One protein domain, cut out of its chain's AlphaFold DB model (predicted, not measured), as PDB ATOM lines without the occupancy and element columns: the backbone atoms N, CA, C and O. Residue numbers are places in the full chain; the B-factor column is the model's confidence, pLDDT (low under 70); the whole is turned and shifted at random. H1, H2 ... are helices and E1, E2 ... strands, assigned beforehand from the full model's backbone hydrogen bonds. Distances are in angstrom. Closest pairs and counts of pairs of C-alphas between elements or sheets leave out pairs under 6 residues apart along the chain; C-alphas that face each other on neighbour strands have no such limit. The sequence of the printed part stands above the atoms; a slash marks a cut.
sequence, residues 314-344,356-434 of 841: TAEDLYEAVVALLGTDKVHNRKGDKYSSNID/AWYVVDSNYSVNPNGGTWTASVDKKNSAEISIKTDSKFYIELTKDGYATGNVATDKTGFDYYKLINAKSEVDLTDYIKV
ATOM      1  N   THR A 314      32.961  34.065 143.283       83.06
ATOM      2  CA  THR A 314      32.254  34.107 144.573       83.06
ATOM      3  C   THR A 314      33.175  34.318 145.774       83.06
ATOM      4  O   THR A 314      32.751  34.837 146.803       83.06
ATOM      5  N   ALA A 315      34.439  33.908 145.662       79.38
ATOM      6  CA  ALA A 315      35.439  34.176 146.684       79.38
ATOM      7  C   ALA A 315      35.795  35.672 146.746       79.38
ATOM      8  O   ALA A 315      35.973  36.218 147.837       79.38
ATOM      9  N   GLU A 316      35.842  36.341 145.588       80.00
ATOM     10  CA  GLU A 316      36.084  37.784 145.490       80.00
ATOM     11  C   GLU A 316      34.936  38.561 146.104       80.00
ATOM     12  O   GLU A 316      35.164  39.401 146.975       80.00
ATOM     13  N   ASP A 317      33.715  38.189 145.727       86.50
ATOM     14  CA  ASP A 317      32.490  38.809 146.217       86.50
ATOM     15  C   ASP A 317      32.409  38.744 147.752       86.50
ATOM     16  O   ASP A 317      32.089  39.734 148.412       86.50
ATOM     17  N   LEU A 318      32.761  37.595 148.346       88.69
ATOM     18  CA  LEU A 318      32.762  37.425 149.800       88.69
ATOM     19  C   LEU A 318      33.823  38.297 150.486       88.69
ATOM     20  O   LEU A 318      33.537  38.920 151.512       88.69
ATOM     21  N   TYR A 319      35.040  38.361 149.939       86.50
ATOM     22  CA  TYR A 319      36.090  39.233 150.469       86.50
ATOM     23  C   TYR A 319      35.672  40.709 150.415       86.50
ATOM     24  O   TYR A 319      35.783  41.424 151.415       86.50
ATOM     25  N   GLU A 320      35.144  41.156 149.273       86.06
ATOM     26  CA  GLU A 320      34.666  42.528 149.091       86.06
ATOM     27  C   GLU A 320      33.524  42.863 150.056       86.06
ATOM     28  O   GLU A 320      33.528  43.942 150.655       86.06
ATOM     29  N   ALA A 321      32.605  41.924 150.300       91.56
ATOM     30  CA  ALA A 321      31.535  42.090 151.278       91.56
ATOM     31  C   ALA A 321      32.074  42.269 152.714       91.56
ATOM     32  O   ALA A 321      31.607  43.149 153.446       91.56
ATOM     33  N   VAL A 322      33.093  41.496 153.119       90.31
ATOM     34  CA  VAL A 322      33.741  41.633 154.444       90.31
ATOM     35  C   VAL A 322      34.445  42.981 154.584       90.31
ATOM     36  O   VAL A 322      34.299  43.657 155.609       90.31
ATOM     37  N   VAL A 323      35.187  43.398 153.557       88.31
ATOM     38  CA  VAL A 323      35.875  44.696 153.537       88.31
ATOM     39  C   VAL A 323      34.874  45.849 153.595       88.31
ATOM     40  O   VAL A 323      35.080  46.791 154.364       88.31
ATOM     41  N   ALA A 324      33.771  45.767 152.847       92.62
ATOM     42  CA  ALA A 324      32.707  46.768 152.868       92.62
ATOM     43  C   ALA A 324      32.033  46.877 154.246       92.62
ATOM     44  O   ALA A 324      31.701  47.979 154.684       92.62
ATOM     45  N   LEU A 325      31.863  45.751 154.949       94.25
ATOM     46  CA  LEU A 325      31.263  45.711 156.281       94.25
ATOM     47  C   LEU A 325      32.173  46.314 157.363       94.25
ATOM     48  O   LEU A 325      31.699  47.045 158.236       94.25
ATOM     49  N   LEU A 326      33.462  45.961 157.360       91.25
ATOM     50  CA  LEU A 326      34.371  46.250 158.479       91.25
ATOM     51  C   LEU A 326      35.250  47.490 158.266       91.25
ATOM     52  O   LEU A 326      35.614  48.144 159.254       91.25
ATOM     53  N   GLY A 327      35.542  47.822 157.009       87.12
ATOM     54  CA  GLY A 327      36.535  48.815 156.603       87.12
ATOM     55  C   GLY A 327      37.881  48.178 156.241       87.12
ATOM     56  O   GLY A 327      38.313  47.198 156.850       87.12
ATOM     57  N   THR A 328      38.565  48.756 155.249       80.50
ATOM     58  CA  THR A 328      39.875  48.295 154.743       80.50
ATOM     59  C   THR A 328      40.995  48.371 155.782       80.50
ATOM     60  O   THR A 328      41.980  47.650 155.680       80.50
ATOM     61  N   ASP A 329      40.852  49.222 156.798       81.94
ATOM     62  CA  ASP A 329      41.787  49.380 157.912       81.94
ATOM     63  C   ASP A 329      41.705  48.241 158.940       81.94
ATOM     64  O   ASP A 329      42.639  48.061 159.722       81.94
ATOM     65  N   LYS A 330      40.610  47.468 158.929       85.00
ATOM     66  CA  LYS A 330      40.324  46.418 159.921       85.00
ATOM     67  C   LYS A 330      40.397  45.003 159.373       85.00
ATOM     68  O   LYS A 330      40.153  44.069 160.138       85.00
ATOM     69  N   VAL A 331      40.677  44.838 158.082       85.00
ATOM     70  CA  VAL A 331      40.837  43.539 157.421       85.00
ATOM     71  C   VAL A 331      42.289  43.413 156.984       85.00
ATOM     72  O   VAL A 331      42.740  44.109 156.079       85.00
ATOM     73  N   HIS A 332      43.026  42.523 157.645       79.62
ATOM     74  CA  HIS A 332      44.452  42.323 157.415       79.62
ATOM     75  C   HIS A 332      44.674  41.025 156.653       79.62
ATOM     76  O   HIS A 332      44.263  39.961 157.115       79.62
ATOM     77  N   ASN A 333      45.355  41.104 155.517       73.25
ATOM     78  CA  ASN A 333      45.722  39.941 154.718       73.25
ATOM     79  C   ASN A 333      47.057  39.365 155.210       73.25
ATOM     80  O   ASN A 333      47.908  40.087 155.755       73.25
ATOM     81  N   ARG A 334      47.249  38.059 155.026       61.78
ATOM     82  CA  ARG A 334      48.502  37.383 155.376       61.78
ATOM     83  C   ARG A 334      49.629  37.751 154.396       61.78
ATOM     84  O   ARG A 334      49.417  37.817 153.188       61.78
ATOM     85  N   LYS A 335      50.823  38.016 154.941       59.94
ATOM     86  CA  LYS A 335      52.086  38.322 154.250       59.94
ATOM     87  C   LYS A 335      53.237  37.546 154.892       59.94
ATOM     88  O   LYS A 335      53.764  37.961 155.933       59.94
ATOM     89  N   GLY A 336      53.618  36.415 154.304       53.62
ATOM     90  CA  GLY A 336      54.447  35.403 154.964       53.62
ATOM     91  C   GLY A 336      53.900  35.048 156.357       53.62
ATOM     92  O   GLY A 336      52.746  34.647 156.505       53.62
ATOM     93  N   ASP A 337      54.712  35.265 157.397       50.97
ATOM     94  CA  ASP A 337      54.347  35.078 158.815       50.97
ATOM     95  C   ASP A 337      53.636  36.288 159.469       50.97
ATOM     96  O   ASP A 337      53.302  36.257 160.658       50.97
ATOM     97  N   LYS A 338      53.455  37.398 158.744       54.91
ATOM     98  CA  LYS A 338      52.940  38.667 159.285       54.91
ATOM     99  C   LYS A 338      51.586  39.024 158.678       54.91
ATOM    100  O   LYS A 338      51.244  38.582 157.592       54.91
ATOM    101  N   TYR A 339      50.828  39.869 159.374       64.31
ATOM    102  CA  TYR A 339      49.563  40.422 158.886       64.31
ATOM    103  C   TYR A 339      49.733  41.892 158.529       64.31
ATOM    104  O   TYR A 339      50.398  42.636 159.255       64.31
ATOM    105  N   SER A 340      49.165  42.290 157.395       59.72
ATOM    106  CA  SER A 340      49.328  43.622 156.819       59.72
ATOM    107  C   SER A 340      48.044  44.049 156.104       59.72
ATOM    108  O   SER A 340      47.341  43.224 155.524       59.72
ATOM    109  N   SER A 341      47.755  45.353 156.102       55.31
ATOM    110  CA  SER A 341      46.690  45.933 155.270       55.31
ATOM    111  C   SER A 341      47.007  45.848 153.767       55.31
ATOM    112  O   SER A 341      46.107  45.924 152.936       55.31
ATOM    113  N   ASN A 342      48.282  45.637 153.415       54.28
ATOM    114  CA  ASN A 342      48.766  45.350 152.062       54.28
ATOM    115  C   ASN A 342      48.985  43.839 151.850       54.28
ATOM    116  O   ASN A 342      49.507  43.172 152.746       54.28
ATOM    117  N   ILE A 343      48.654  43.341 150.657       50.44
ATOM    118  CA  ILE A 343      48.662  41.919 150.257       50.44
ATOM    119  C   ILE A 343      50.083  41.415 149.956       50.44
ATOM    120  O   ILE A 343      50.934  42.189 149.507       50.44
ATOM    121  N   ASP A 344      50.350  40.124 150.190       42.09
ATOM    122  CA  ASP A 344      51.558  39.453 149.694       42.09
ATOM    123  C   ASP A 344      51.435  39.177 148.193       42.09
ATOM    124  O   ASP A 344      50.584  38.410 147.743       42.09
ATOM    125  N   ALA A 356      43.550  42.492 144.981       53.84
ATOM    126  CA  ALA A 356      43.748  41.213 145.678       53.84
ATOM    127  C   ALA A 356      43.629  40.002 144.750       53.84
ATOM    128  O   ALA A 356      44.328  39.006 144.910       53.84
ATOM    129  N   TRP A 357      42.768  40.153 143.752       60.09
ATOM    130  CA  TRP A 357      42.458  39.168 142.745       60.09
ATOM    131  C   TRP A 357      43.050  39.613 141.417       60.09
ATOM    132  O   TRP A 357      42.555  40.546 140.782       60.09
ATOM    133  N   TYR A 358      44.139  38.972 141.015       57.16
ATOM    134  CA  TYR A 358      44.651  39.072 139.657       57.16
ATOM    135  C   TYR A 358      44.826  37.673 139.087       57.16
ATOM    136  O   TYR A 358      45.002  36.706 139.828       57.16
ATOM    137  N   VAL A 359      44.712  37.583 137.770       60.00
ATOM    138  CA  VAL A 359      44.877  36.345 137.022       60.00
ATOM    139  C   VAL A 359      46.346  36.242 136.610       60.00
ATOM    140  O   VAL A 359      46.924  37.220 136.133       60.00
ATOM    141  N   VAL A 360      46.965  35.096 136.883       56.03
ATOM    142  CA  VAL A 360      48.303  34.742 136.413       56.03
ATOM    143  C   VAL A 360      48.131  33.956 135.123       56.03
ATOM    144  O   VAL A 360      47.640  32.826 135.150       56.03
ATOM    145  N   ASP A 361      48.550  34.549 134.010       57.00
ATOM    146  CA  ASP A 361      48.575  33.880 132.712       57.00
ATOM    147  C   ASP A 361      49.799  32.954 132.670       57.00
ATOM    148  O   ASP A 361      50.942  33.420 132.675       57.00
ATOM    149  N   SER A 362      49.573  31.638 132.657       51.75
ATOM    150  CA  SER A 362      50.638  30.642 132.497       51.75
ATOM    151  C   SER A 362      50.506  29.974 131.134       51.75
ATOM    152  O   SER A 362      49.538  29.265 130.872       51.75
ATOM    153  N   ASN A 363      51.488  30.194 130.259       52.06
ATOM    154  CA  ASN A 363      51.555  29.527 128.963       52.06
ATOM    155  C   ASN A 363      52.434  28.292 129.081       52.06
ATOM    156  O   ASN A 363      53.607  28.401 129.440       52.06
ATOM    157  N   TYR A 364      51.893  27.138 128.716       50.66
ATOM    158  CA  TYR A 364      52.658  25.904 128.642       50.66
ATOM    159  C   TYR A 364      52.692  25.392 127.204       50.66
ATOM    160  O   TYR A 364      51.723  25.530 126.460       50.66
ATOM    161  N   SER A 365      53.840  24.845 126.794       40.22
ATOM    162  CA  SER A 365      54.030  24.266 125.466       40.22
ATOM    163  C   SER A 365      54.400  22.791 125.569       40.22
ATOM    164  O   SER A 365      55.454  22.457 126.108       40.22
ATOM    165  N   VAL A 366      53.566  21.924 124.994       41.97
ATOM    166  CA  VAL A 366      53.910  20.525 124.705       41.97
ATOM    167  C   VAL A 366      54.532  20.438 123.310       41.97
ATOM    168  O   VAL A 366      54.161  21.188 122.409       41.97
ATOM    169  N   ASN A 367      55.450  19.497 123.087       35.19
ATOM    170  CA  ASN A 367      55.923  19.148 121.742       35.19
ATOM    171  C   ASN A 367      55.612  17.675 121.424       35.19
ATOM    172  O   ASN A 367      56.497  16.823 121.511       35.19
ATOM    173  N   PRO A 368      54.346  17.343 121.126       35.50
ATOM    174  CA  PRO A 368      53.964  16.010 120.685       35.50
ATOM    175  C   PRO A 368      54.436  15.750 119.247       35.50
ATOM    176  O   PRO A 368      54.106  16.494 118.325       35.50
ATOM    177  N   ASN A 369      55.181  14.660 119.038       31.67
ATOM    178  CA  ASN A 369      55.525  14.119 117.714       31.67
ATOM    179  C   ASN A 369      56.126  15.136 116.714       31.67
ATOM    180  O   ASN A 369      55.915  15.025 115.506       31.67
ATOM    181  N   GLY A 370      56.886  16.123 117.204       37.66
ATOM    182  CA  GLY A 370      57.548  17.131 116.371       37.66
ATOM    183  C   GLY A 370      56.685  18.340 115.982       37.66
ATOM    184  O   GLY A 370      57.116  19.124 115.133       37.66
ATOM    185  N   GLY A 371      55.502  18.516 116.579       34.06
ATOM    186  CA  GLY A 371      54.691  19.732 116.468       34.06
ATOM    187  C   GLY A 371      54.436  20.367 117.835       34.06
ATOM    188  O   GLY A 371      53.966  19.701 118.747       34.06
ATOM    189  N   THR A 372      54.718  21.664 117.984       40.41
ATOM    190  CA  THR A 372      54.495  22.404 119.238       40.41
ATOM    191  C   THR A 372      53.023  22.784 119.403       40.41
ATOM    192  O   THR A 372      52.449  23.427 118.522       40.41
ATOM    193  N   TRP A 373      52.434  22.441 120.545       38.59
ATOM    194  CA  TRP A 373      51.107  22.884 120.974       38.59
ATOM    195  C   TRP A 373      51.258  23.765 122.214       38.59
ATOM    196  O   TRP A 373      52.023  23.421 123.110       38.59
ATOM    197  N   THR A 374      50.541  24.885 122.279       46.53
ATOM    198  CA  THR A 374      50.622  25.833 123.397       46.53
ATOM    199  C   THR A 374      49.224  26.082 123.950       46.53
ATOM    200  O   THR A 374      48.337  26.455 123.184       46.53
ATOM    201  N   ALA A 375      49.051  25.893 125.258       48.84
ATOM    202  CA  ALA A 375      47.817  26.179 125.987       48.84
ATOM    203  C   ALA A 375      48.072  27.260 127.049       48.84
ATOM    204  O   ALA A 375      49.157  27.316 127.641       48.84
ATOM    205  N   SER A 376      47.079  28.116 127.279       52.22
ATOM    206  CA  SER A 376      47.119  29.174 128.292       52.22
ATOM    207  C   SER A 376      46.214  28.770 129.449       52.22
ATOM    208  O   SER A 376      44.995  28.886 129.370       52.22
ATOM    209  N   VAL A 377      46.812  28.306 130.545       55.09
ATOM    210  CA  VAL A 377      46.094  28.064 131.799       55.09
ATOM    211  C   VAL A 377      46.187  29.324 132.639       55.09
ATOM    212  O   VAL A 377      47.126  29.498 133.416       55.09
ATOM    213  N   ASP A 378      45.217  30.227 132.498       57.59
ATOM    214  CA  ASP A 378      45.107  31.284 133.496       57.59
ATOM    215  C   ASP A 378      44.606  30.684 134.815       57.59
ATOM    216  O   ASP A 378      43.694  29.855 134.843       57.59
ATOM    217  N   LYS A 379      45.177  31.125 135.927       56.25
ATOM    218  CA  LYS A 379      44.706  30.831 137.288       56.25
ATOM    219  C   LYS A 379      44.572  32.159 138.020       56.25
ATOM    220  O   LYS A 379      45.095  33.164 137.548       56.25
ATOM    221  N   LYS A 380      43.884  32.233 139.163       61.03
ATOM    222  CA  LYS A 380      44.009  33.451 140.009       61.03
ATOM    223  C   LYS A 380      45.461  33.543 140.535       61.03
ATOM    224  O   LYS A 380      46.257  32.714 140.144       61.03
ATOM    225  N   ASN A 381      45.870  34.463 141.416       55.88
ATOM    226  CA  ASN A 381      47.150  34.337 142.169       55.88
ATOM    227  C   ASN A 381      46.970  33.706 143.570       55.88
ATOM    228  O   ASN A 381      45.997  34.049 144.241       55.88
ATOM    229  N   SER A 382      47.837  32.753 143.959       48.16
ATOM    230  CA  SER A 382      47.701  31.834 145.113       48.16
ATOM    231  C   SER A 382      47.902  32.541 146.458       48.16
ATOM    232  O   SER A 382      48.671  32.110 147.319       48.16
ATOM    233  N   ALA A 383      47.227  33.665 146.650       49.62
ATOM    234  CA  ALA A 383      46.966  34.197 147.966       49.62
ATOM    235  C   ALA A 383      45.735  33.453 148.494       49.62
ATOM    236  O   ALA A 383      44.609  33.892 148.274       49.62
ATOM    237  N   GLU A 384      45.938  32.307 149.153       54.34
ATOM    238  CA  GLU A 384      44.947  31.788 150.105       54.34
ATOM    239  C   GLU A 384      44.452  32.989 150.932       54.34
ATOM    240  O   GLU A 384      45.270  33.705 151.527       54.34
ATOM    241  N   ILE A 385      43.149  33.301 150.903       62.62
ATOM    242  CA  ILE A 385      42.607  34.524 151.528       62.62
ATOM    243  C   ILE A 385      42.397  34.267 153.011       62.62
ATOM    244  O   ILE A 385      41.294  34.295 153.555       62.62
ATOM    245  N   SER A 386      43.525  34.016 153.660       73.38
ATOM    246  CA  SER A 386      43.683  34.018 155.096       73.38
ATOM    247  C   SER A 386      43.710  35.466 155.571       73.38
ATOM    248  O   SER A 386      44.683  36.206 155.371       73.38
ATOM    249  N   ILE A 387      42.610  35.878 156.195       78.31
ATOM    250  CA  ILE A 387      42.441  37.214 156.755       78.31
ATOM    251  C   ILE A 387      42.410  37.169 158.276       78.31
ATOM    252  O   ILE A 387      41.976  36.201 158.903       78.31
ATOM    253  N   LYS A 388      42.826  38.277 158.880       86.56
ATOM    254  CA  LYS A 388      42.654  38.564 160.300       86.56
ATOM    255  C   LYS A 388      41.940  39.891 160.440       86.56
ATOM    256  O   LYS A 388      42.371  40.888 159.867       86.56
ATOM    257  N   THR A 389      40.865  39.921 161.214       87.50
ATOM    258  CA  THR A 389      40.058  41.134 161.371       87.50
ATOM    259  C   THR A 389      40.183  41.729 162.766       87.50
ATOM    260  O   THR A 389      40.283  41.001 163.751       87.50
ATOM    261  N   ASP A 390      40.126  43.053 162.901       89.06
ATOM    262  CA  ASP A 390      40.144  43.703 164.226       89.06
ATOM    263  C   ASP A 390      38.790  43.639 164.945       89.06
ATOM    264  O   ASP A 390      38.689  43.900 166.145       89.06
ATOM    265  N   SER A 391      37.733  43.281 164.215       91.69
ATOM    266  CA  SER A 391      36.360  43.160 164.704       91.69
ATOM    267  C   SER A 391      35.764  41.812 164.318       91.69
ATOM    268  O   SER A 391      36.103  41.244 163.281       91.69
ATOM    269  N   LYS A 392      34.861  41.302 165.160       94.88
ATOM    270  CA  LYS A 392      34.096  40.088 164.857       94.88
ATOM    271  C   LYS A 392      33.047  40.359 163.775       94.88
ATOM    272  O   LYS A 392      32.512  41.467 163.715       94.88
ATOM    273  N   PHE A 393      32.706  39.336 163.001       95.56
ATOM    274  CA  PHE A 393      31.622  39.373 162.016       95.56
ATOM    275  C   PHE A 393      31.030  37.975 161.802       95.56
ATOM    276  O   PHE A 393      31.583  36.974 162.266       95.56
ATOM    277  N   TYR A 394      29.890  37.918 161.121       96.75
ATOM    278  CA  TYR A 394      29.191  36.695 160.752       96.75
ATOM    279  C   TYR A 394      29.157  36.548 159.234       96.75
ATOM    280  O   TYR A 394      28.906  37.529 158.538       96.75
ATOM    281  N   ILE A 395      29.368  35.324 158.752       96.56
ATOM    282  CA  ILE A 395      29.141  34.914 157.360       96.56
ATOM    283  C   ILE A 395      27.848  34.102 157.331       96.56
ATOM    284  O   ILE A 395      27.733  33.135 158.092       96.56
ATOM    285  N   GLU A 396      26.890  34.478 156.488       96.62
ATOM    286  CA  GLU A 396      25.702  33.660 156.230       96.62
ATOM    287  C   GLU A 396      26.073  32.468 155.342       96.62
ATOM    288  O   GLU A 396      26.764  32.610 154.330       96.62
ATOM    289  N   LEU A 397      25.609  31.283 155.732       94.56
ATOM    290  CA  LEU A 397      25.869  30.029 155.041       94.56
ATOM    291  C   LEU A 397      24.572  29.418 154.501       94.56
ATOM    292  O   LEU A 397      23.475  29.630 155.009       94.56
ATOM    293  N   THR A 398      24.717  28.583 153.485       91.00
ATOM    294  CA  THR A 398      23.717  27.609 153.052       91.00
ATOM    295  C   THR A 398      23.656  26.439 154.041       91.00
ATOM    296  O   THR A 398      24.582  26.220 154.827       91.00
ATOM    297  N   LYS A 399      22.603  25.615 153.953       86.31
ATOM    298  CA  LYS A 399      22.467  24.373 154.745       86.31
ATOM    299  C   LYS A 399      23.672  23.424 154.610       86.31
ATOM    300  O   LYS A 399      23.934  22.630 155.509       86.31
ATOM    301  N   ASP A 400      24.388  23.506 153.487       80.19
ATOM    302  CA  ASP A 400      25.517  22.636 153.152       80.19
ATOM    303  C   ASP A 400      26.865  23.204 153.633       80.19
ATOM    304  O   ASP A 400      27.860  22.469 153.667       80.19
ATOM    305  N   GLY A 401      26.875  24.453 154.120       85.19
ATOM    306  CA  GLY A 401      28.025  25.106 154.754       85.19
ATOM    307  C   GLY A 401      28.764  26.126 153.886       85.19
ATOM    308  O   GLY A 401      29.804  26.613 154.312       85.19
ATOM    309  N   TYR A 402      28.239  26.465 152.707       88.94
ATOM    310  CA  TYR A 402      28.854  27.425 151.779       88.94
ATOM    311  C   TYR A 402      28.279  28.832 151.938       88.94
ATOM    312  O   TYR A 402      27.083  28.959 152.188       88.94
ATOM    313  N   ALA A 403      29.090  29.872 151.767       91.38
ATOM    314  CA  ALA A 403      28.690  31.267 151.900       91.38
ATOM    315  C   ALA A 403      27.646  31.683 150.855       91.38
ATOM    316  O   ALA A 403      27.743  31.327 149.681       91.38
ATOM    317  N   THR A 404      26.670  32.485 151.281       91.81
ATOM    318  CA  THR A 404      25.669  33.102 150.389       91.81
ATOM    319  C   THR A 404      26.149  34.424 149.779       91.81
ATOM    320  O   THR A 404      25.494  34.962 148.892       91.81
ATOM    321  N   GLY A 405      27.274  34.953 150.275       89.12
ATOM    322  CA  GLY A 405      27.783  36.296 149.979       89.12
ATOM    323  C   GLY A 405      27.379  37.354 151.014       89.12
ATOM    324  O   GLY A 405      27.955  38.440 151.026       89.12
ATOM    325  N   ASN A 406      26.453  37.047 151.929       92.94
ATOM    326  CA  ASN A 406      26.019  37.991 152.959       92.94
ATOM    327  C   ASN A 406      26.897  37.918 154.218       92.94
ATOM    328  O   ASN A 406      27.188  36.840 154.746       92.94
ATOM    329  N   VAL A 407      27.269  39.090 154.742       95.62
ATOM    330  CA  VAL A 407      28.021  39.243 155.995       95.62
ATOM    331  C   VAL A 407      27.411  40.331 156.873       95.62
ATOM    332  O   VAL A 407      26.873  41.317 156.371       95.62
ATOM    333  N   ALA A 408      27.496  40.175 158.194       95.75
ATOM    334  CA  ALA A 408      26.930  41.139 159.138       95.75
ATOM    335  C   ALA A 408      27.697  41.201 160.469       95.75
ATOM    336  O   ALA A 408      28.432  40.287 160.841       95.75
ATOM    337  N   THR A 409      27.534  42.300 161.211       93.94
ATOM    338  CA  THR A 409      28.104  42.461 162.565       93.94
ATOM    339  C   THR A 409      27.272  41.756 163.643       93.94
ATOM    340  O   THR A 409      27.772  41.493 164.743       93.94
ATOM    341  N   ASP A 410      26.034  41.384 163.316       92.44
ATOM    342  CA  ASP A 410      25.145  40.546 164.113       92.44
ATOM    343  C   ASP A 410      24.503  39.449 163.247       92.44
ATOM    344  O   ASP A 410      24.523  39.511 162.025       92.44
ATOM    345  N   LYS A 411      23.981  38.401 163.887       92.50
ATOM    346  CA  LYS A 411      23.467  37.199 163.209       92.50
ATOM    347  C   LYS A 411      21.977  37.264 162.855       92.50
ATOM    348  O   LYS A 411      21.373  36.229 162.569       92.50
ATOM    349  N   THR A 412      21.333  38.413 163.034       93.12
ATOM    350  CA  THR A 412      19.874  38.511 162.942       93.12
ATOM    351  C   THR A 412      19.431  38.230 161.511       93.12
ATOM    352  O   THR A 412      19.837  38.929 160.593       93.12
ATOM    353  N   GLY A 413      18.588  37.212 161.329       88.12
ATOM    354  CA  GLY A 413      18.098  36.801 160.011       88.12
ATOM    355  C   GLY A 413      18.931  35.725 159.310       88.12
ATOM    356  O   GLY A 413      18.531  35.312 158.232       88.12
ATOM    357  N   PHE A 414      20.026  35.239 159.910       94.12
ATOM    358  CA  PHE A 414      20.800  34.120 159.361       94.12
ATOM    359  C   PHE A 414      20.384  32.790 160.000       94.12
ATOM    360  O   PHE A 414      20.583  32.584 161.202       94.12
ATOM    361  N   ASP A 415      19.856  31.875 159.185       92.50
ATOM    362  CA  ASP A 415      19.464  30.527 159.624       92.50
ATOM    363  C   ASP A 415      20.680  29.605 159.819       92.50
ATOM    364  O   ASP A 415      20.748  28.849 160.792       92.50
ATOM    365  N   TYR A 416      21.684  29.720 158.944       94.94
ATOM    366  CA  TYR A 416      22.985  29.062 159.071       94.94
ATOM    367  C   TYR A 416      24.084  30.120 158.967       94.94
ATOM    368  O   TYR A 416      24.058  30.965 158.076       94.94
ATOM    369  N   TYR A 417      25.052  30.106 159.885       95.88
ATOM    370  CA  TYR A 417      26.100  31.126 159.917       95.88
ATOM    371  C   TYR A 417      27.408  30.628 160.532       95.88
ATOM    372  O   TYR A 417      27.426  29.708 161.355       95.88
ATOM    373  N   LYS A 418      28.504  31.319 160.204       95.69
ATOM    374  CA  LYS A 418      29.804  31.195 160.875       95.69
ATOM    375  C   LYS A 418      30.177  32.506 161.563       95.69
ATOM    376  O   LYS A 418      30.214  33.549 160.924       95.69
ATOM    377  N   LEU A 419      30.483  32.445 162.860       95.44
ATOM    378  CA  LEU A 419      31.097  33.555 163.597       95.44
ATOM    379  C   LEU A 419      32.615  33.530 163.401       95.44
ATOM    380  O   LEU A 419      33.258  32.534 163.740       95.44
ATOM    381  N   ILE A 420      33.171  34.649 162.945       94.56
ATOM    382  CA  ILE A 420      34.609  34.912 162.942       94.56
ATOM    383  C   ILE A 420      34.923  35.873 164.088       94.56
ATOM    384  O   ILE A 420      34.329  36.950 164.202       94.56
ATOM    385  N   ASN A 421      35.829  35.469 164.976       92.69
ATOM    386  CA  ASN A 421      36.179  36.263 166.146       92.69
ATOM    387  C   ASN A 421      37.145  37.394 165.777       92.69
ATOM    388  O   ASN A 421      37.939  37.297 164.845       92.69
ATOM    389  N   ALA A 422      37.121  38.474 166.557       91.38
ATOM    390  CA  ALA A 422      38.140  39.504 166.421       91.38
ATOM    391  C   ALA A 422      39.527  38.885 166.656       91.38
ATOM    392  O   ALA A 422      39.736  38.152 167.625       91.38
ATOM    393  N   LYS A 423      40.470  39.218 165.780       87.88
ATOM    394  CA  LYS A 423      41.864  38.772 165.781       87.88
ATOM    395  C   LYS A 423      42.047  37.266 165.563       87.88
ATOM    396  O   LYS A 423      43.163  36.784 165.758       87.88
ATOM    397  N   SER A 424      41.015  36.524 165.149       86.12
ATOM    398  CA  SER A 424      41.204  35.164 164.634       86.12
ATOM    399  C   SER A 424      41.577  35.200 163.156       86.12
ATOM    400  O   SER A 424      41.078  36.043 162.416       86.12
ATOM    401  N   GLU A 425      42.451  34.285 162.755       83.56
ATOM    402  CA  GLU A 425      42.711  33.973 161.350       83.56
ATOM    403  C   GLU A 425      41.543  33.154 160.790       83.56
ATOM    404  O   GLU A 425      41.018  32.273 161.478       83.56
ATOM    405  N   VAL A 426      41.112  33.480 159.574       83.56
ATOM    406  CA  VAL A 426      40.119  32.718 158.813       83.56
ATOM    407  C   VAL A 426      40.520  32.696 157.346       83.56
ATOM    408  O   VAL A 426      40.827  33.749 156.791       83.56
ATOM    409  N   ASP A 427      40.470  31.523 156.721       81.69
ATOM    410  CA  ASP A 427      40.504  31.407 155.268       81.69
ATOM    411  C   ASP A 427      39.076  31.524 154.723       81.69
ATOM    412  O   ASP A 427      38.181  30.765 155.101       81.69
ATOM    413  N   LEU A 428      38.824  32.528 153.883       82.25
ATOM    414  CA  LEU A 428      37.497  32.722 153.297       82.25
ATOM    415  C   LEU A 428      37.169  31.690 152.209       82.25
ATOM    416  O   LEU A 428      35.988  31.468 151.931       82.25
ATOM    417  N   THR A 429      38.178  31.049 151.615       79.44
ATOM    418  CA  THR A 429      37.982  30.034 150.569       79.44
ATOM    419  C   THR A 429      37.320  28.763 151.108       79.44
ATOM    420  O   THR A 429      36.589  28.108 150.367       79.44
ATOM    421  N   ASP A 430      37.441  28.484 152.412       82.62
ATOM    422  CA  ASP A 430      36.776  27.370 153.111       82.62
ATOM    423  C   ASP A 430      35.246  27.372 152.957       82.62
ATOM    424  O   ASP A 430      34.595  26.337 153.103       82.62
ATOM    425  N   TYR A 431      34.656  28.536 152.677       87.69
ATOM    426  CA  TYR A 431      33.208  28.704 152.563       87.69
ATOM    427  C   TYR A 431      32.728  28.782 151.113       87.69
ATOM    428  O   TYR A 431      31.540  28.994 150.877       87.69
ATOM    429  N   ILE A 432      33.604  28.629 150.123       87.31
ATOM    430  CA  ILE A 432      33.239  28.783 148.713       87.31
ATOM    431  C   ILE A 432      32.921  27.425 148.098       87.31
ATOM    432  O   ILE A 432      33.661  26.464 148.286       87.31
ATOM    433  N   LYS A 433      31.816  27.333 147.350       86.56
ATOM    434  CA  LYS A 433      31.449  26.101 146.645       86.56
ATOM    435  C   LYS A 433      32.267  25.951 145.356       86.56
ATOM    436  O   LYS A 433      32.246  26.835 144.496       86.56
ATOM    437  N   VAL A 434      32.889  24.786 145.184       83.25
ATOM    438  CA  VAL A 434      33.370  24.292 143.887       83.25
ATOM    439  C   VAL A 434      32.527  23.085 143.490       83.25
ATOM    440  O   VAL A 434      32.540  22.067 144.170       83.25
TER     441      VAL A 434
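This is residues 314 to 344 and 356 to 434 of the 841 residues of the protein "Dockerin domain-containing protein" of Oscillospiraceae bacterium (UniProt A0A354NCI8). A small body of two antiparallel sheets, E2-E1-E5-E9 and E7-E6-E8, with helix H1 packed mainly on the second, is extended by one long arm, the hairpin of E3 and E4. The arm makes the length and ends in residues 367 to 372, which stand free; short H2 also packs on the second sheet. The 110 printed residues include two named helices and nine named strands, in the order H1 E1 E2 E3 E4 E5 E6 E7 E8 E9 H2; the class is mixed. The whole is loose, with a radius of gyration of the C-alphas of 17.9 A, and elongated, spanning 63 by 33 by 20 A.

Begin with the largest sheet: E2 is residues 338 to 340, E1 331 to 335, E5 386 to 389 and E9 425 to 427. Next find E7, residues 403 to 408, E6, 393 to 397, and E8, 417 to 420. H1 starts at C-alpha 314 (32.254, 34.107, 144.573) and runs 18.6 A to C-alpha 326. In the arm, E3 runs 22.0 A over residues 359 to 366, and E4 runs 22.9 A over 373 to 380, from C-alpha 373 (51.107, 22.884, 120.974). H2, residues 428 to 431, ends at C-alpha 431 (33.208, 28.704, 152.563).

In the largest sheet E1 and E5 are inner strands. Look for N 335 and O 338, 2.7 A apart, in the hairpin of E1 and E2; N 332 and O 388, 2.8 A apart, are within hydrogen-bond range between the antiparallel neighbours E1 and E5, and so are N 387 and O 426, 2.8 A apart, between the antiparallel neighbours E5 and E9. H1 is on this sheet; its closest C-alphas to E1 are Val 323 and Val 331, 6.4 A. H1 is also on the sheet E7 E6 E8, making two layers, a helix on one face of a sheet: its height is 8.1 A, and it lies over E7, along the strands, at 1 degree on the local plane. Their closest C-alphas are Leu 318 and Gly 405, 5.1 A. In the hairpin of E6 and E7, N 394 and O 408 are 2.8 A apart; between E6 and E8, N 395 and O 418 are 2.9 A apart. H2 is on the sheet E7 E6 E8, on the same face as H1, at a height of 9.6 A over the sheet, and lies over E6; H1 touches H2 with its residues 315 to 319 alone, and their closest C-alphas are those of Ala 315 and Thr 429, 6.2 A apart. In H1 every O i to N i+4 pair is within hydrogen-bond range; H2 is too short for one. Farther out, in the hairpin of E3 and E4, N 360 and O 379 are within hydrogen-bond range at 2.8 A; both strands are apart from H1, for instance.

The farthest C-alphas, those of Gly 370 and Thr 412, are 63.6 A apart. Residues 345 to 355 are cut out, with 9.0 A between C-alphas 344 and 356. Of the links printed whole, none is long. The mean pLDDT of the printed part is 74.4; residues 334 to 344 and 356 to 385 are under 70.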